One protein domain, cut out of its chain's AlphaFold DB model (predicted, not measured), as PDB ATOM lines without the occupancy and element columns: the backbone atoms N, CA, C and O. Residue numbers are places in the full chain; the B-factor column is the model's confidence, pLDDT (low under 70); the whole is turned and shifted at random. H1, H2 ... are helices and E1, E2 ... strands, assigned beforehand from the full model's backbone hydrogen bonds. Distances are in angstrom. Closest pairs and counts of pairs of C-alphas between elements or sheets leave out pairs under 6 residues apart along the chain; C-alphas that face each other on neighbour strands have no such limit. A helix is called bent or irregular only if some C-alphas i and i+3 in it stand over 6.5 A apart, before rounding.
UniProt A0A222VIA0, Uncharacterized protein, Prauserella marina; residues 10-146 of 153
ATOM      1  N   GLN A  10      37.715  24.400  70.558       86.50
ATOM      2  CA  GLN A  10      38.339  25.692  70.865       86.50
ATOM      3  C   GLN A  10      37.353  26.709  71.447       86.50
ATOM      4  O   GLN A  10      37.710  27.442  72.362       86.50
ATOM      5  N   ALA A  11      36.108  26.718  70.960       89.56
ATOM      6  CA  ALA A  11      35.094  27.690  71.364       89.56
ATOM      7  C   ALA A  11      34.699  27.576  72.848       89.56
ATOM      8  O   ALA A  11      34.209  28.539  73.430       89.56
ATOM      9  N   PHE A  12      34.940  26.421  73.475       91.50
ATOM     10  CA  PHE A  12      34.584  26.176  74.873       91.50
ATOM     11  C   PHE A  12      35.687  26.570  75.862       91.50
ATOM     12  O   PHE A  12      35.397  26.766  77.039       91.50
ATOM     13  N   TYR A  13      36.936  26.747  75.421       92.06
ATOM     14  CA  TYR A  13      38.037  27.109  76.321       92.06
ATOM     15  C   TYR A  13      37.906  28.518  76.924       92.06
ATOM     16  O   TYR A  13      38.051  28.639  78.142       92.06
ATOM     17  N   PRO A  14      37.596  29.578  76.147       92.94
ATOM     18  CA  PRO A  14      37.427  30.919  76.704       92.94
ATOM     19  C   PRO A  14      36.346  31.029  77.791       92.94
ATOM     20  O   PRO A  14      36.672  31.538  78.864       92.94
ATOM     21  N   PRO A  15      35.096  30.549  77.603       94.94
ATOM     22  CA  PRO A  15      34.081  30.677  78.644       94.94
ATOM     23  C   PRO A  15      34.444  29.891  79.907       94.94
ATOM     24  O   PRO A  15      34.227  30.396  81.003       94.94
ATOM     25  N   ILE A  16      35.062  28.709  79.783       93.94
ATOM     26  CA  ILE A  16      35.535  27.944  80.945       93.94
ATOM     27  C   ILE A  16      36.608  28.731  81.713       93.94
ATOM     28  O   ILE A  16      36.531  28.843  82.936       93.94
ATOM     29  N   ALA A  17      37.593  29.293  81.007       94.50
ATOM     30  CA  ALA A  17      38.676  30.054  81.621       94.50
ATOM     31  C   ALA A  17      38.164  31.319  82.326       94.50
ATOM     32  O   ALA A  17      38.550  31.585  83.464       94.50
ATOM     33  N   VAL A  18      37.268  32.069  81.677       96.19
ATOM     34  CA  VAL A  18      36.658  33.276  82.250       96.19
ATOM     35  C   VAL A  18      35.830  32.923  83.479       96.19
ATOM     36  O   VAL A  18      36.039  33.523  84.529       96.19
ATOM     37  N   LEU A  19      34.954  31.916  83.396       95.00
ATOM     38  CA  LEU A  19      34.145  31.487  84.538       95.00
ATOM     39  C   LEU A  19      35.014  31.018  85.707       95.00
ATOM     40  O   LEU A  19      34.750  31.400  86.843       95.00
ATOM     41  N   GLY A  20      36.070  30.242  85.445       93.56
ATOM     42  CA  GLY A  20      36.990  29.782  86.484       93.56
ATOM     43  C   GLY A  20      37.716  30.941  87.164       93.56
ATOM     44  O   GLY A  20      37.844  30.965  88.389       93.56
ATOM     45  N   LEU A  21      38.134  31.944  86.386       94.38
ATOM     46  CA  LEU A  21      38.762  33.148  86.918       94.38
ATOM     47  C   LEU A  21      37.772  33.982  87.741       94.38
ATOM     48  O   LEU A  21      38.103  34.387  88.852       94.38
ATOM     49  N   THR A  22      36.548  34.191  87.256       94.62
ATOM     50  CA  THR A  22      35.509  34.925  87.992       94.62
ATOM     51  C   THR A  22      35.147  34.221  89.300       94.62
ATOM     52  O   THR A  22      35.109  34.855  90.352       94.62
ATOM     53  N   LEU A  23      34.948  32.900  89.266       93.25
ATOM     54  CA  LEU A  23      34.617  32.106  90.448       93.25
ATOM     55  C   LEU A  23      35.781  32.005  91.442       93.25
ATOM     56  O   LEU A  23      35.544  31.774  92.618       93.25
ATOM     57  N   SER A  24      37.030  32.246  91.039       92.44
ATOM     58  CA  SER A  24      38.152  32.293  91.991       92.44
ATOM     59  C   SER A  24      38.044  33.434  93.013       92.44
ATOM     60  O   SER A  24      38.610  33.343  94.105       92.44
ATOM     61  N   GLY A  25      37.307  34.495  92.662       91.69
ATOM     62  CA  GLY A  25      37.049  35.655  93.515       91.69
ATOM     63  C   GLY A  25      35.933  35.450  94.538       91.69
ATOM     64  O   GLY A  25      35.766  36.284  95.420       91.69
ATOM     65  N   VAL A  26      35.167  34.360  94.447       89.94
ATOM     66  CA  VAL A  26      34.066  34.098  95.381       89.94
ATOM     67  C   VAL A  26      34.532  33.213  96.536       89.94
ATOM     68  O   VAL A  26      35.503  32.459  96.430       89.94
ATOM     69  N   ARG A  27      33.820  33.276  97.662       87.06
ATOM     70  CA  ARG A  27      34.043  32.347  98.779       87.06
ATOM     71  C   ARG A  27      33.678  30.937  98.341       87.06
ATOM     72  O   ARG A  27      32.604  30.748  97.779       87.06
ATOM     73  N   LEU A  28      34.529  29.956  98.631       85.12
ATOM     74  CA  LEU A  28      34.305  28.558  98.232       85.12
ATOM     75  C   LEU A  28      33.387  27.796  99.202       85.12
ATOM     76  O   LEU A  28      32.640  26.909  98.798       85.12
ATOM     77  N   TYR A  29      33.414  28.158 100.481       85.12
ATOM     78  CA  TYR A  29      32.625  27.519 101.532       85.12
ATOM     79  C   TYR A  29      31.815  28.567 102.284       85.12
ATOM     80  O   TYR A  29      32.224  29.727 102.379       85.12
ATOM     81  N   ASN A  30      30.666  28.154 102.813       85.00
ATOM     82  CA  ASN A  30      29.899  28.986 103.730       85.00
ATOM     83  C   ASN A  30      30.617  29.075 105.075       85.00
ATOM     84  O   ASN A  30      31.237  28.104 105.518       85.00
ATOM     85  N   ASN A  31      30.491  30.231 105.727       83.50
ATOM     86  CA  ASN A  31      30.910  30.379 107.113       83.50
ATOM     87  C   ASN A  31      30.167  29.368 107.978       83.50
ATOM     88  O   ASN A  31      29.007  29.042 107.720       83.50
ATOM     89  N   VAL A  32      30.868  28.863 108.982       79.69
ATOM     90  CA  VAL A  32      30.274  27.961 109.955       79.69
ATOM     91  C   VAL A  32      30.246  28.688 111.279       79.69
ATOM     92  O   VAL A  32      31.296  28.908 111.879       79.69
ATOM     93  N   ASP A  33      29.044  29.056 111.694       78.81
ATOM     94  CA  ASP A  33      28.770  29.570 113.025       78.81
ATOM     95  C   ASP A  33      28.318  28.398 113.886       78.81
ATOM     96  O   ASP A  33      27.299  27.766 113.610       78.81
ATOM     97  N   ASN A  34      29.120  28.075 114.893       72.31
ATOM     98  CA  ASN A  34      28.688  27.255 116.012       72.31
ATOM     99  C   ASN A  34      28.660  28.184 117.229       72.31
ATOM    100  O   ASN A  34      29.505  29.073 117.295       72.31
ATOM    101  N   ASP A  35      27.741  28.006 118.177       76.00
ATOM    102  CA  ASP A  35      27.501  28.958 119.284       76.00
ATOM    103  C   ASP A  35      28.764  29.364 120.094       76.00
ATOM    104  O   ASP A  35      28.758  30.375 120.793       76.00
ATOM    105  N   GLU A  36      29.870  28.618 119.976       71.50
ATOM    106  CA  GLU A  36      31.184  28.913 120.571       71.50
ATOM    107  C   GLU A  36      32.206  29.606 119.637       71.50
ATOM    108  O   GLU A  36      33.153  30.227 120.123       71.50
ATOM    109  N   TYR A  37      32.092  29.477 118.311       70.44
ATOM    110  CA  TYR A  37      33.067  30.013 117.352       70.44
ATOM    111  C   TYR A  37      32.519  30.142 115.923       70.44
ATOM    112  O   TYR A  37      31.911  29.223 115.372       70.44
ATOM    113  N   THR A  38      32.865  31.258 115.277       77.25
ATOM    114  CA  THR A  38      32.661  31.502 113.843       77.25
ATOM    115  C   THR A  38      33.911  31.129 113.053       77.25
ATOM    116  O   THR A  38      34.984  31.710 113.241       77.25
ATOM    117  N   ILE A  39      33.782  30.188 112.117       75.56
ATOM    118  CA  ILE A  39      34.819  29.870 111.133       75.56
ATOM    119  C   ILE A  39      34.508  30.621 109.839       75.56
ATOM    120  O   ILE A  39      33.590  30.258 109.099       75.56
ATOM    121  N   THR A  40      35.319  31.635 109.545       77.44
ATOM    122  CA  THR A  40      35.240  32.394 108.293       77.44
ATOM    123  C   THR A  40      36.027  31.700 107.188       77.44
ATOM    124  O   THR A  40      37.225  31.449 107.338       77.44
ATOM    125  N   TYR A  41      35.368  31.423 106.061       77.69
ATOM    126  CA  TYR A  41      36.021  30.916 104.855       77.69
ATOM    127  C   TYR A  41      36.236  32.038 103.840       77.69
ATOM    128  O   TYR A  41      35.393  32.917 103.655       77.69
ATOM    129  N   TYR A  42      37.383  31.979 103.173       81.62
ATOM    130  CA  TYR A  42      37.887  33.023 102.290       81.62
ATOM    131  C   TYR A  42      37.806  32.597 100.818       81.62
ATOM    132  O   TYR A  42      37.714  31.407 100.498       81.62
ATOM    133  N   SER A  43      37.839  33.570  99.911       87.12
ATOM    134  CA  SER A  43      38.146  33.332  98.495       87.12
ATOM    135  C   SER A  43      39.607  32.898  98.315       87.12
ATOM    136  O   SER A  43      40.431  33.047  99.222       87.12
ATOM    137  N   ILE A  44      39.961  32.385  97.129       87.06
ATOM    138  CA  ILE A  44      41.341  31.955  96.834       87.06
ATOM    139  C   ILE A  44      42.322  33.129  96.993       87.06
ATOM    140  O   ILE A  44      43.410  32.960  97.539       87.06
ATOM    141  N   TRP A  45      41.914  34.322  96.558       89.62
ATOM    142  CA  TRP A  45      42.716  35.544  96.629       89.62
ATOM    143  C   TRP A  45      42.952  36.011  98.063       89.62
ATOM    144  O   TRP A  45      44.074  36.353  98.426       89.62
ATOM    145  N   GLU A  46      41.917  35.976  98.897       88.12
ATOM    146  CA  GLU A  46      42.028  36.317 100.316       88.12
ATOM    147  C   GLU A  46      42.883  35.291 101.075       88.12
ATOM    148  O   GLU A  46      43.674  35.676 101.935       88.12
ATOM    149  N   LEU A  47      42.798  33.999 100.719       86.31
ATOM    150  CA  LEU A  47      43.607  32.934 101.323       86.31
ATOM    151  C   LEU A  47      45.112  33.226 101.232       86.31
ATOM    152  O   LEU A  47      45.832  32.956 102.196       86.31
ATOM    153  N   VAL A  48      45.573  33.815 100.122       88.31
ATOM    154  CA  VAL A  48      46.982  34.202  99.910       88.31
ATOM    155  C   VAL A  48      47.468  35.194 100.966       88.31
ATOM    156  O   VAL A  48      48.618  35.120 101.393       88.31
ATOM    157  N   GLY A  49      46.594  36.091 101.425       86.50
ATOM    158  CA  GLY A  49      46.912  37.082 102.455       86.50
ATOM    159  C   GLY A  49      46.937  36.525 103.880       86.50
ATOM    160  O   GLY A  49      47.281  37.255 104.808       86.50
ATOM    161  N   THR A  50      46.574  35.253 104.088       83.19
ATOM    162  CA  THR A  50      46.468  34.665 105.432       83.19
ATOM    163  C   THR A  50      47.683  33.797 105.788       83.19
ATOM    164  O   THR A  50      48.080  32.947 104.991       83.19
ATOM    165  N   PRO A  51      48.236  33.884 107.017       80.69
ATOM    166  CA  PRO A  51      49.412  33.097 107.412       80.69
ATOM    167  C   PRO A  51      49.222  31.573 107.333       80.69
ATOM    168  O   PRO A  51      50.173  30.843 107.076       80.69
ATOM    169  N   ARG A  52      47.994  31.083 107.561       75.69
ATOM    170  CA  ARG A  52      47.670  29.644 107.540       75.69
ATOM    171  C   ARG A  52      47.266  29.131 106.155       75.69
ATOM    172  O   ARG A  52      47.403  27.941 105.898       75.69
ATOM    173  N   GLY A  53      46.755  30.006 105.287       78.44
ATOM    174  CA  GLY A  53      46.200  29.648 103.981       78.44
ATOM    175  C   GLY A  53      47.075  30.025 102.784       78.44
ATOM    176  O   GLY A  53      46.789  29.579 101.672       78.44
ATOM    177  N   ALA A  54      48.143  30.804 102.987       86.44
ATOM    178  CA  ALA A  54      48.913  31.395 101.895       86.44
ATOM    179  C   ALA A  54      49.444  30.371 100.883       86.44
ATOM    180  O   ALA A  54      49.303  30.562  99.677       86.44
ATOM    181  N   SER A  55      50.008  29.257 101.358       87.56
ATOM    182  CA  SER A  55      50.555  28.203 100.494       87.56
ATOM    183  C   SER A  55      49.481  27.565  99.609       87.56
ATOM    184  O   SER A  55      49.683  27.401  98.407       87.56
ATOM    185  N   ILE A  56      48.316  27.258 100.180       85.69
ATOM    186  CA  ILE A  56      47.189  26.647  99.462       85.69
ATOM    187  C   ILE A  56      46.590  27.642  98.467       85.69
ATOM    188  O   ILE A  56      46.310  27.270  97.326       85.69
ATOM    189  N   GLY A  57      46.437  28.908  98.867       88.81
ATOM    190  CA  GLY A  57      45.992  29.985  97.984       88.81
ATOM    191  C   GLY A  57      46.915  30.145  96.774       88.81
ATOM    192  O   GLY A  57      46.446  30.125  95.639       88.81
ATOM    193  N   LEU A  58      48.232  30.201  96.996       92.19
ATOM    194  CA  LEU A  58      49.226  30.329  95.925       92.19
ATOM    195  C   LEU A  58      49.221  29.130  94.974       92.19
ATOM    196  O   LEU A  58      49.192  29.322  93.761       92.19
ATOM    197  N   ILE A  59      49.194  27.899  95.497       92.25
ATOM    198  CA  ILE A  59      49.101  26.687  94.666       92.25
ATOM    199  C   ILE A  59      47.823  26.720  93.818       92.25
ATOM    200  O   ILE A  59      47.870  26.449  92.619       92.25
ATOM    201  N   SER A  60      46.694  27.112  94.414       91.25
ATOM    202  CA  SER A  60      45.413  27.227  93.708       91.25
ATOM    203  C   SER A  60      45.471  28.265  92.583       91.25
ATOM    204  O   SER A  60      45.000  27.995  91.479       91.25
ATOM    205  N   LEU A  61      46.092  29.426  92.826       93.31
ATOM    206  CA  LEU A  61      46.289  30.460  91.804       93.31
ATOM    207  C   LEU A  61      47.232  30.010  90.688       93.31
ATOM    208  O   LEU A  61      46.978  30.324  89.529       93.31
ATOM    209  N   ILE A  62      48.288  29.255  91.000       96.19
ATOM    210  CA  ILE A  62      49.196  28.697  89.988       96.19
ATOM    211  C   ILE A  62      48.450  27.700  89.101       96.19
ATOM    212  O   ILE A  62      48.582  27.758  87.880       96.19
ATOM    213  N   ILE A  63      47.639  26.816  89.687       95.00
ATOM    214  CA  ILE A  63      46.830  25.848  88.933       95.00
ATOM    215  C   ILE A  63      45.824  26.581  88.043       95.00
ATOM    216  O   ILE A  63      45.764  26.312  86.842       95.00
ATOM    217  N   LEU A  64      45.078  27.537  88.603       94.62
ATOM    218  CA  LEU A  64      44.099  28.335  87.867       94.62
ATOM    219  C   LEU A  64      44.755  29.138  86.740       94.62
ATOM    220  O   LEU A  64      44.310  29.068  85.599       94.62
ATOM    221  N   GLY A  65      45.831  29.864  87.041       95.88
ATOM    222  CA  GLY A  65      46.573  30.661  86.068       95.88
ATOM    223  C   GLY A  65      47.146  29.799  84.944       95.88
ATOM    224  O   GLY A  65      47.009  30.148  83.773       95.88
ATOM    225  N   SER A  66      47.699  28.629  85.279       97.19
ATOM    226  CA  SER A  66      48.194  27.659  84.294       97.19
ATOM    227  C   SER A  66      47.066  27.139  83.404       97.19
ATOM    228  O   SER A  66      47.212  27.083  82.183       97.19
ATOM    229  N   PHE A  67      45.916  26.803  83.993       96.06
ATOM    230  CA  PHE A  67      44.746  26.340  83.251       96.06
ATOM    231  C   PHE A  67      44.192  27.426  82.315       96.06
ATOM    232  O   PHE A  67      43.880  27.139  81.158       96.06
ATOM    233  N   VAL A  68      44.116  28.680  82.773       96.00
ATOM    234  CA  VAL A  68      43.696  29.835  81.961       96.00
ATOM    235  C   VAL A  68      44.673  30.073  80.809       96.00
ATOM    236  O   VAL A  68      44.238  30.225  79.668       96.00
ATOM    237  N   ALA A  69      45.981  30.043  81.072       96.25
ATOM    238  CA  ALA A  69      47.008  30.214  80.046       96.25
ATOM    239  C   ALA A  69      46.939  29.111  78.979       96.25
ATOM    240  O   ALA A  69      46.962  29.404  77.782       96.25
ATOM    241  N   ILE A  70      46.786  27.849  79.396       95.25
ATOM    242  CA  ILE A  70      46.606  26.719  78.477       95.25
ATOM    243  C   ILE A  70      45.309  26.874  77.676       95.25
ATOM    244  O   ILE A  70      45.320  26.682  76.465       95.25
ATOM    245  N   SER A  71      44.211  27.280  78.312       94.00
ATOM    246  CA  SER A  71      42.926  27.496  77.636       94.00
ATOM    247  C   SER A  71      43.010  28.598  76.577       94.00
ATOM    248  O   SER A  71      42.552  28.409  75.450       94.00
ATOM    249  N   ALA A  72      43.658  29.722  76.898       93.81
ATOM    250  CA  ALA A  72      43.912  30.802  75.948       93.81
ATOM    251  C   ALA A  72      44.806  30.335  74.788       93.81
ATOM    252  O   ALA A  72      44.515  30.615  73.624       93.81
ATOM    253  N   TYR A  73      45.857  29.564  75.087       94.06
ATOM    254  CA  TYR A  73      46.719  28.984  74.063       94.06
ATOM    255  C   TYR A  73      45.945  28.041  73.135       94.06
ATOM    256  O   TYR A  73      46.050  28.174  71.923       94.06
ATOM    257  N   MET A  74      45.140  27.126  73.680       91.12
ATOM    258  CA  MET A  74      44.365  26.147  72.907       91.12
ATOM    259  C   MET A  74      43.256  26.788  72.069       91.12
ATOM    260  O   MET A  74      42.890  26.238  71.032       91.12
ATOM    261  N   TYR A  75      42.740  27.943  72.499       92.19
ATOM    262  CA  TYR A  75      41.826  28.760  71.705       92.19
ATOM    263  C   TYR A  75      42.530  29.386  70.492       92.19
ATOM    264  O   TYR A  75      42.041  29.268  69.373       92.19
ATOM    265  N   LEU A  76      43.693  30.014  70.695       91.56
ATOM    266  CA  LEU A  76      44.444  30.680  69.621       91.56
ATOM    267  C   LEU A  76      45.161  29.695  68.688       91.56
ATOM    268  O   LEU A  76      45.372  29.978  67.509       91.56
ATOM    269  N   ARG A  77      45.601  28.562  69.234       89.25
ATOM    270  CA  ARG A  77      46.391  27.533  68.560       89.25
ATOM    271  C   ARG A  77      45.779  26.166  68.852       89.25
ATOM    272  O   ARG A  77      46.109  25.544  69.864       89.25
ATOM    273  N   PRO A  78      44.906  25.685  67.957       85.50
ATOM    274  CA  PRO A  78      44.226  24.414  68.132       85.50
ATOM    275  C   PRO A  78      45.228  23.274  68.335       85.50
ATOM    276  O   PRO A  78      46.155  23.129  67.532       85.50
ATOM    277  N   PRO A  79      45.078  22.450  69.383       86.06
ATOM    278  CA  PRO A  79      46.020  21.376  69.655       86.06
ATOM    279  C   PRO A  79      45.953  20.297  68.564       86.06
ATOM    280  O   PRO A  79      44.907  19.712  68.303       86.06
ATOM    281  N   THR A  80      47.100  19.979  67.964       85.25
ATOM    282  CA  THR A  80      47.276  18.818  67.065       85.25
ATOM    283  C   THR A  80      47.795  17.576  67.802       85.25
ATOM    284  O   THR A  80      47.871  16.477  67.247       85.25
ATOM    285  N   SER A  81      48.170  17.755  69.070       87.75
ATOM    286  CA  SER A  81      48.698  16.738  69.975       87.75
ATOM    287  C   SER A  81      47.797  16.626  71.208       87.75
ATOM    288  O   SER A  81      47.332  17.655  71.706       87.75
ATOM    289  N   PRO A  82      47.576  15.413  71.748       90.50
ATOM    290  CA  PRO A  82      46.735  15.222  72.927       90.50
ATOM    291  C   PRO A  82      47.392  15.720  74.222       90.50
ATOM    292  O   PRO A  82      46.711  15.844  75.233       90.50
ATOM    293  N   VAL A  83      48.694  16.033  74.204       93.25
ATOM    294  CA  VAL A  83      49.465  16.430  75.393       93.25
ATOM    295  C   VAL A  83      48.855  17.649  76.094       93.25
ATOM    296  O   VAL A  83      48.650  17.616  77.301       93.25
ATOM    297  N   LEU A  84      48.517  18.706  75.350       92.75
ATOM    298  CA  LEU A  84      47.933  19.928  75.921       92.75
ATOM    299  C   LEU A  84      46.557  19.682  76.573       92.75
ATOM    300  O   LEU A  84      46.396  20.038  77.741       92.75
ATOM    301  N   PRO A  85      45.588  19.035  75.892       93.19
ATOM    302  CA  PRO A  85      44.342  18.609  76.525       93.19
ATOM    303  C   PRO A  85      44.535  17.731  77.770       93.19
ATOM    304  O   PRO A  85      43.814  17.915  78.746       93.19
ATOM    305  N   ILE A  86      45.514  16.816  77.773       95.88
ATOM    306  CA  ILE A  86      45.823  15.979  78.945       95.88
ATOM    307  C   ILE A  86      46.291  16.847  80.114       95.88
ATOM    308  O   ILE A  86      45.780  16.697  81.217       95.88
ATOM    309  N   ILE A  87      47.211  17.787  79.882       96.12
ATOM    310  CA  ILE A  87      47.678  18.705  80.932       96.12
ATOM    311  C   ILE A  87      46.506  19.525  81.485       96.12
ATOM    312  O   ILE A  87      46.354  19.627  82.701       96.12
ATOM    313  N   ALA A  88      45.646  20.061  80.614       95.38
ATOM    314  CA  ALA A  88      44.456  20.799  81.033       95.38
ATOM    315  C   ALA A  88      43.506  19.930  81.881       95.38
ATOM    316  O   ALA A  88      43.015  20.389  82.911       95.38
ATOM    317  N   SER A  89      43.311  18.664  81.496       96.69
ATOM    318  CA  SER A  89      42.518  17.695  82.260       96.69
ATOM    319  C   SER A  89      43.115  17.423  83.633       96.69
ATOM    320  O   SER A  89      42.381  17.401  84.617       96.69
ATOM    321  N   THR A  90      44.432  17.255  83.722       97.19
ATOM    322  CA  THR A  90      45.129  17.025  84.991       97.19
ATOM    323  C   THR A  90      45.014  18.231  85.919       97.19
ATOM    324  O   THR A  90      44.723  18.062  87.100       97.19
ATOM    325  N   LEU A  91      45.185  19.452  85.402       96.62
ATOM    326  CA  LEU A  91      45.014  20.679  86.190       96.62
ATOM    327  C   LEU A  91      43.576  20.835  86.699       96.62
ATOM    328  O   LEU A  91      43.370  21.163  87.868       96.62
ATOM    329  N   ALA A  92      42.583  20.558  85.851       95.31
ATOM    330  CA  ALA A  92      41.179  20.588  86.242       95.31
ATOM    331  C   ALA A  92      40.855  19.527  87.309       95.31
ATOM    332  O   ALA A  92      40.159  19.826  88.278       95.31
ATOM    333  N   ALA A  93      41.410  18.318  87.176       95.12
ATOM    334  CA  ALA A  93      41.278  17.260  88.172       95.12
ATOM    335  C   ALA A  93      41.916  17.656  89.511       95.12
ATOM    336  O   ALA A  93      41.289  17.503  90.553       95.12
ATOM    337  N   LEU A  94      43.126  18.225  89.499       93.81
ATOM    338  CA  LEU A  94      43.790  18.731  90.705       93.81
ATOM    339  C   LEU A  94      42.932  19.787  91.412       93.81
ATOM    340  O   LEU A  94      42.717  19.686  92.618       93.81
ATOM    341  N   ALA A  95      42.384  20.753  90.668       91.25
ATOM    342  CA  ALA A  95      41.483  21.762  91.224       91.25
ATOM    343  C   ALA A  95      40.214  21.133  91.837       91.25
ATOM    344  O   ALA A  95      39.831  21.476  92.956       91.25
ATOM    345  N   ALA A  96      39.597  20.170  91.147       91.19
ATOM    346  CA  ALA A  96      38.423  19.455  91.644       91.19
ATOM    347  C   ALA A  96      38.724  18.648  92.921       91.19
ATOM    348  O   ALA A  96      37.936  18.654  93.870       91.19
ATOM    349  N   LEU A  97      39.887  17.992  92.990       89.56
ATOM    350  CA  LEU A  97      40.329  17.261  94.179       89.56
ATOM    351  C   LEU A  97      40.591  18.207  95.355       89.56
ATOM    352  O   LEU A  97      40.160  17.913  96.467       89.56
ATOM    353  N   MET A  98      41.218  19.366  95.129       87.00
ATOM    354  CA  MET A  98      41.422  20.371  96.184       87.00
ATOM    355  C   MET A  98      40.095  20.865  96.778       87.00
ATOM    356  O   MET A  98      39.993  21.033  97.997       87.00
ATOM    357  N   LEU A  99      39.069  21.042  95.937       84.69
ATOM    358  CA  LEU A  99      37.712  21.375  96.377       84.69
ATOM    359  C   LEU A  99      37.020  20.203  97.086       84.69
ATOM    360  O   LEU A  99      36.269  20.419  98.027       84.69
ATOM    361  N   THR A 100      37.282  18.961  96.679       83.19
ATOM    362  CA  THR A 100      36.689  17.773  97.318       83.19
ATOM    363  C   THR A 100      37.260  17.548  98.717       83.19
ATOM    364  O   THR A 100      36.522  17.292  99.664       83.19
ATOM    365  N   PHE A 101      38.580  17.668  98.863       76.38
ATOM    366  CA  PHE A 101      39.282  17.382 100.114       76.38
ATOM    367  C   PHE A 101      39.341  18.563 101.081       76.38
ATOM    368  O   PHE A 101      39.986  18.451 102.121       76.38
ATOM    369  N   LYS A 102      38.683  19.688 100.762       69.94
ATOM    370  CA  LYS A 102      38.663  20.884 101.615       69.94
ATOM    371  C   LYS A 102      40.081  21.272 102.057       69.94
ATOM    372  O   LYS A 102      40.340  21.462 103.247       69.94
ATOM    373  N   ALA A 103      41.014  21.319 101.099       53.69
ATOM    374  CA  ALA A 103      42.432  21.524 101.386       53.69
ATOM    375  C   ALA A 103      42.622  22.751 102.300       53.69
ATOM    376  O   ALA A 103      42.319  23.876 101.906       53.69
ATOM    377  N   GLY A 104      43.088  22.519 103.533       49.22
ATOM    378  CA  GLY A 104      43.325  23.566 104.535       49.22
ATOM    379  C   GLY A 104      42.331  23.639 105.699       49.22
ATOM    380  O   GLY A 104      42.549  24.442 106.602       49.22
ATOM    381  N   ALA A 105      41.283  22.812 105.745       52.09
ATOM    382  CA  ALA A 105      40.387  22.769 106.901       52.09
ATOM    383  C   ALA A 105      40.513  21.451 107.672       52.09
ATOM    384  O   ALA A 105      39.856  20.461 107.367       52.09
ATOM    385  N   SER A 106      41.309  21.479 108.734       49.03
ATOM    386  CA  SER A 106      41.504  20.392 109.702       49.03
ATOM    387  C   SER A 106      40.292  20.104 110.602       49.03
ATOM    388  O   SER A 106      40.420  19.384 111.588       49.03
ATOM    389  N   ASN A 107      39.133  20.713 110.343       55.41
ATOM    390  CA  ASN A 107      38.087  20.835 111.354       55.41
ATOM    391  C   ASN A 107      36.967  19.816 111.121       55.41
ATOM    392  O   ASN A 107      36.430  19.729 110.018       55.41
ATOM    393  N   LEU A 108      36.589  19.123 112.202       52.38
ATOM    394  CA  LEU A 108      35.518  18.118 112.303       52.38
ATOM    395  C   LEU A 108      34.124  18.630 111.898       52.38
ATOM    396  O   LEU A 108      33.199  17.835 111.766       52.38
ATOM    397  N   VAL A 109      33.959  19.942 111.701       58.25
ATOM    398  CA  VAL A 109      32.671  20.535 111.336       58.25
ATOM    399  C   VAL A 109      32.495  20.521 109.809       58.25
ATOM    400  O   VAL A 109      33.315  21.120 109.089       58.25
ATOM    401  N   PRO A 110      31.447  19.853 109.285       61.53
ATOM    402  CA  PRO A 110      31.174  19.819 107.855       61.53
ATOM    403  C   PRO A 110      30.859  21.235 107.367       61.53
ATOM    404  O   PRO A 110      29.859  21.833 107.749       61.53
ATOM    405  N   ALA A 111      31.730  21.786 106.520       69.44
ATOM    406  CA  ALA A 111      31.448  23.050 105.852       69.44
ATOM    407  C   ALA A 111      30.752  22.749 104.532       69.44
ATOM    408  O   ALA A 111      31.259  21.979 103.715       69.44
ATOM    409  N   THR A 112      29.600  23.366 104.313       80.88
ATOM    410  CA  THR A 112      28.897  23.264 103.036       80.88
ATOM    411  C   THR A 112      29.541  24.192 102.011       80.88
ATOM    412  O   THR A 112      29.874  25.334 102.340       80.88
ATOM    413  N   LEU A 113      29.662  23.738 100.761       81.69
ATOM    414  CA  LEU A 113      30.016  24.617  99.645       81.69
ATOM    415  C   LEU A 113      28.993  25.754  99.535       81.69
ATOM    416  O   LEU A 113      27.782  25.499  99.552       81.69
ATOM    417  N   SER A 114      29.499  26.978  99.385       87.38
ATOM    418  CA  SER A 114      28.691  28.134  98.988       87.38
ATOM    419  C   SER A 114      28.175  27.945  97.556       87.38
ATOM    420  O   SER A 114      28.662  27.076  96.831       87.38
ATOM    421  N   ASP A 115      27.242  28.777  97.097       89.38
ATOM    422  CA  ASP A 115      26.758  28.695  95.710       89.38
ATOM    423  C   ASP A 115      27.894  28.869  94.692       89.38
ATOM    424  O   ASP A 115      28.029  28.072  93.763       89.38
ATOM    425  N   GLY A 116      28.791  29.832  94.922       87.06
ATOM    426  CA  GLY A 116      29.978  30.020  94.086       87.06
ATOM    427  C   GLY A 116      30.951  28.837  94.150       87.06
ATOM    428  O   GLY A 116      31.481  28.415  93.122       87.06
ATOM    429  N   GLY A 117      31.126  28.228  95.327       87.56
ATOM    430  CA  GLY A 117      31.912  27.006  95.494       87.56
ATOM    431  C   GLY A 117      31.319  25.805  94.758       87.56
ATOM    432  O   GLY A 117      32.054  25.057  94.118       87.56
ATOM    433  N   ARG A 118      29.989  25.646  94.777       90.94
ATOM    434  CA  ARG A 118      29.276  24.607  94.012       90.94
ATOM    435  C   ARG A 118      29.461  24.808  92.514       90.94
ATOM    436  O   ARG A 118      29.766  23.851  91.808       90.94
ATOM    437  N   MET A 119      29.333  26.044  92.031       93.19
ATOM    438  CA  MET A 119      29.573  26.368  90.624       93.19
ATOM    439  C   MET A 119      31.018  26.064  90.217       93.19
ATOM    440  O   MET A 119      31.237  25.444  89.179       93.19
ATOM    441  N   MET A 120      32.000  26.424  91.050       91.75
ATOM    442  CA  MET A 120      33.415  26.137  90.793       91.75
ATOM    443  C   MET A 120      33.701  24.629  90.801       91.75
ATOM    444  O   MET A 120      34.449  24.118  89.965       91.75
ATOM    445  N   PHE A 121      33.063  23.889  91.708       91.75
ATOM    446  CA  PHE A 121      33.165  22.436  91.780       91.75
ATOM    447  C   PHE A 121      32.620  21.764  90.513       91.75
ATOM    448  O   PHE A 121      33.292  20.932  89.907       91.75
ATOM    449  N   VAL A 122      31.432  22.169  90.059       94.88
ATOM    450  CA  VAL A 122      30.846  21.654  88.813       94.88
ATOM    451  C   VAL A 122      31.708  22.035  87.612       94.88
ATOM    452  O   VAL A 122      31.978  21.190  86.760       94.88
ATOM    453  N   LEU A 123      32.189  23.281  87.554       95.38
ATOM    454  CA  LEU A 123      33.024  23.767  86.460       95.38
ATOM    455  C   LEU A 123      34.335  22.982  86.349       95.38
ATOM    456  O   LEU A 123      34.719  22.606  85.244       95.38
ATOM    457  N   THR A 124      35.019  22.716  87.463       94.19
ATOM    458  CA  THR A 124      36.298  21.984  87.460       94.19
ATOM    459  C   THR A 124      36.125  20.541  86.985       94.19
ATOM    460  O   THR A 124      36.864  20.100  86.103       94.19
ATOM    461  N   TRP A 125      35.090  19.832  87.448       95.38
ATOM    462  CA  TRP A 125      34.763  18.493  86.942       95.38
ATOM    463  C   TRP A 125      34.337  18.492  85.473       95.38
ATOM    464  O   TRP A 125      34.838  17.682  84.692       95.38
ATOM    465  N   ALA A 126      33.465  19.418  85.068       96.12
ATOM    466  CA  ALA A 126      33.051  19.549  83.674       96.12
ATOM    467  C   ALA A 126      34.252  19.834  82.760       96.12
ATOM    468  O   ALA A 126      34.383  19.224  81.700       96.12
ATOM    469  N   SER A 127      35.171  20.696  83.200       95.94
ATOM    470  CA  SER A 127      36.408  21.017  82.479       95.94
ATOM    471  C   SER A 127      37.326  19.807  82.356       95.94
ATOM    472  O   SER A 127      37.888  19.574  81.286       95.94
ATOM    473  N   CYS A 128      37.451  19.008  83.419       96.06
ATOM    474  CA  CYS A 128      38.216  17.764  83.407       96.06
ATOM    475  C   CYS A 128      37.654  16.789  82.366       96.06
ATOM    476  O   CYS A 128      38.384  16.318  81.499       96.06
ATOM    477  N   VAL A 129      36.342  16.531  82.394       96.50
ATOM    478  CA  VAL A 129      35.699  15.620  81.434       96.50
ATOM    479  C   VAL A 129      35.827  16.153  80.009       96.50
ATOM    480  O   VAL A 129      36.215  15.417  79.105       96.50
ATOM    481  N   PHE A 130      35.561  17.441  79.798       95.50
ATOM    482  CA  PHE A 130      35.646  18.075  78.485       95.50
ATOM    483  C   PHE A 130      37.049  17.963  77.872       95.50
ATOM    484  O   PHE A 130      37.206  17.549  76.721       95.50
ATOM    485  N   THR A 131      38.085  18.296  78.643       94.38
ATOM    486  CA  THR A 131      39.477  18.249  78.174       94.38
ATOM    487  C   THR A 131      39.968  16.816  77.967       94.38
ATOM    488  O   THR A 131      40.675  16.562  76.990       94.38
ATOM    489  N   ALA A 132      39.518  15.860  78.786       94.88
ATOM    490  CA  ALA A 132      39.764  14.434  78.575       94.88
ATOM    491  C   ALA A 132      39.109  13.913  77.284       94.88
ATOM    492  O   ALA A 132      39.750  13.206  76.504       94.88
ATOM    493  N   VAL A 133      37.859  14.300  77.004       94.88
ATOM    494  CA  VAL A 133      37.170  13.950  75.749       94.88
ATOM    495  C   VAL A 133      37.898  14.550  74.547       94.88
ATOM    496  O   VAL A 133      38.099  13.864  73.545       94.88
ATOM    497  N   HIS A 134      38.352  15.801  74.644       93.06
ATOM    498  CA  HIS A 134      39.148  16.428  73.590       93.06
ATOM    499  C   HIS A 134      40.480  15.686  73.361       93.06
ATOM    500  O   HIS A 134      40.845  15.421  72.212       93.06
ATOM    501  N   ALA A 135      41.172  15.274  74.431       92.81
ATOM    502  CA  ALA A 135      42.385  14.458  74.346       92.81
ATOM    503  C   ALA A 135      42.131  13.123  73.632       92.81
ATOM    504  O   ALA A 135      42.854  12.760  72.699       92.81
ATOM    505  N   ALA A 136      41.083  12.411  74.055       91.94
ATOM    506  CA  ALA A 136      40.673  11.136  73.483       91.94
ATOM    507  C   ALA A 136      40.350  11.282  71.994       91.94
ATOM    508  O   ALA A 136      40.810  10.485  71.177       91.94
ATOM    509  N   HIS A 137      39.630  12.338  71.616       90.19
ATOM    510  CA  HIS A 137      39.300  12.565  70.219       90.19
ATOM    511  C   HIS A 137      40.553  12.768  69.356       90.19
ATOM    512  O   HIS A 137      40.663  12.137  68.308       90.19
ATOM    513  N   ILE A 138      41.537  13.554  69.806       88.56
ATOM    514  CA  ILE A 138      42.803  13.720  69.073       88.56
ATOM    515  C   ILE A 138      43.555  12.386  68.955       88.56
ATOM    516  O   ILE A 138      44.063  12.062  67.879       88.56
ATOM    517  N   LEU A 139      43.600  11.587  70.029       88.06
ATOM    518  CA  LEU A 139      44.237  10.263  70.038       88.06
ATOM    519  C   LEU A 139      43.599   9.306  69.022       88.06
ATOM    520  O   LEU A 139      44.306   8.662  68.244       88.06
ATOM    521  N   PHE A 140      42.267   9.219  69.003       86.19
ATOM    522  CA  PHE A 140      41.546   8.300  68.121       86.19
ATOM    523  C   PHE A 140      41.458   8.804  66.676       86.19
ATOM    524  O   PHE A 140      41.556   8.000  65.749       86.19
ATOM    525  N   ALA A 141      41.345  10.116  66.457       77.12
ATOM    526  CA  ALA A 141      41.368  10.698  65.118       77.12
ATOM    527  C   ALA A 141      42.732  10.486  64.444       77.12
ATOM    528  O   ALA A 141      42.777  10.083  63.282       77.12
ATOM    529  N   LYS A 142      43.849  10.650  65.173       63.66
ATOM    530  CA  LYS A 142      45.187  10.350  64.632       63.66
ATOM    531  C   LYS A 142      45.305   8.907  64.138       63.66
ATOM    532  O   LYS A 142      45.775   8.700  63.025       63.66
ATOM    533  N   ARG A 143      44.811   7.932  64.911       60.03
ATOM    534  CA  ARG A 143      44.825   6.507  64.525       60.03
ATOM    535  C   ARG A 143      44.018   6.206  63.259       60.03
ATOM    536  O   ARG A 143      44.325   5.247  62.563       60.03
ATOM    537  N   ARG A 144      42.983   6.998  62.966       58.31
ATOM    538  CA  ARG A 144      42.099   6.783  61.811       58.31
ATOM    539  C   ARG A 144      42.633   7.385  60.509       58.31
ATOM    540  O   ARG A 144      42.324   6.856  59.447       58.31
ATOM    541  N   TYR A 145      43.397   8.476  60.583       49.38
ATOM    542  CA  TYR A 145      43.871   9.217  59.403       49.38
ATOM    543  C   TYR A 145      45.361   9.037  59.092       49.38
ATOM    544  O   TYR A 145      45.777   9.341  57.980       49.38
ATOM    545  N   TRP A 146      46.144   8.515  60.037       48.06
ATOM    546  CA  TRP A 146      47.550   8.166  59.841       48.06
ATOM    547  C   TRP A 146      47.797   6.732  60.322       48.06
ATOM    548  O   TRP A 146      48.397   6.548  61.383       48.06
TER     549      TRP A 146
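This is residues 10 to 146 of the 153 residues of an uncharacterized protein of Prauserella marina (UniProt A0A222VIA0). Four helices, H1, H3, H4 and H5, stand side by side in an up-and-down bundle and close a ring, with H1 diagonal to H4 and H3 diagonal to H5. The small hairpin of E1 and E2 lies beyond one end of the bundle, the short H2 packs on H3 near that same end, and the last part of H5 reaches beyond the opposite end. The printed part has 137 residues, with the order H1, E1, E2, H2, H3, H4, H5; E1 and E2 make an antiparallel sheet, and the class is mostly helix. The outline is a rod of 66 by 23 by 22 A, only just compact and close to loose, with a radius of gyration of the C-alphas of 17.0 A.

H1, residues 10 to 24, touches H3, residues 54 to 76, at a shallow tilt of 21 degrees, opposite ways; their closest C-alphas, those of Gln 10 and Tyr 75, are 4.7 A apart. H1 also touches H5, residues 115 to 145, with residues 116 to 127 of H5 alone, at a shallow tilt of 24 degrees, opposite ways; the closest C-alphas, of Leu 23 and Met 120, are 6.1 A apart. E1, residues 32 to 34, and E2, residues 37 to 39, form a hairpin, antiparallel at 172 degrees, with N 37 and O 34 at 2.8 A and N 32 and O 39 at 3.1 A, both within hydrogen-bond range. H2, residues 44 to 48, touches H3 at residues 54 to 61 of H3 alone; the closest C-alphas, of Val 48 and Ala 54, are 3.9 A apart. H3 and H4, residues 83 to 100, form a helical hairpin at a shallow tilt of 33 degrees, only just short of steep; Phe 67 and Ala 88 have the closest C-alphas, 6.0 A apart. H4 and H5 form another at 25 degrees, through residues 121 to 135 of H5 alone, and the closest C-alphas are those of Ser 89 and Cys 128, 4.5 A apart. Every O i to N i+4 pair is within hydrogen-bond range in H2, H3, H4 and H5, and 9 of 11 in H1.

H1 begins at C-alpha 10, (38.339, 25.692, 70.865), spans 22.1 A and is only just irregular, with C-alphas 11 and 14 at 6.7 A. E1 spans 6.3 A, E2 6.5 A and H2 6.8 A. H3 spans 32.6 A from C-alpha 54 at (48.913, 31.395, 101.895), and H4 25.4 A. H5 spans 44.6 A and ends at C-alpha 145, (43.871, 9.217, 59.403).

The C-alphas farthest apart, of Glu 36 and Trp 146, are 66.2 A apart. The printed part has no cut, and the link from H4 to H5 is long, with 14 residues. The mean pLDDT of the printed part is 85.9; residues 102 to 111 and 142 to 146 are under 70.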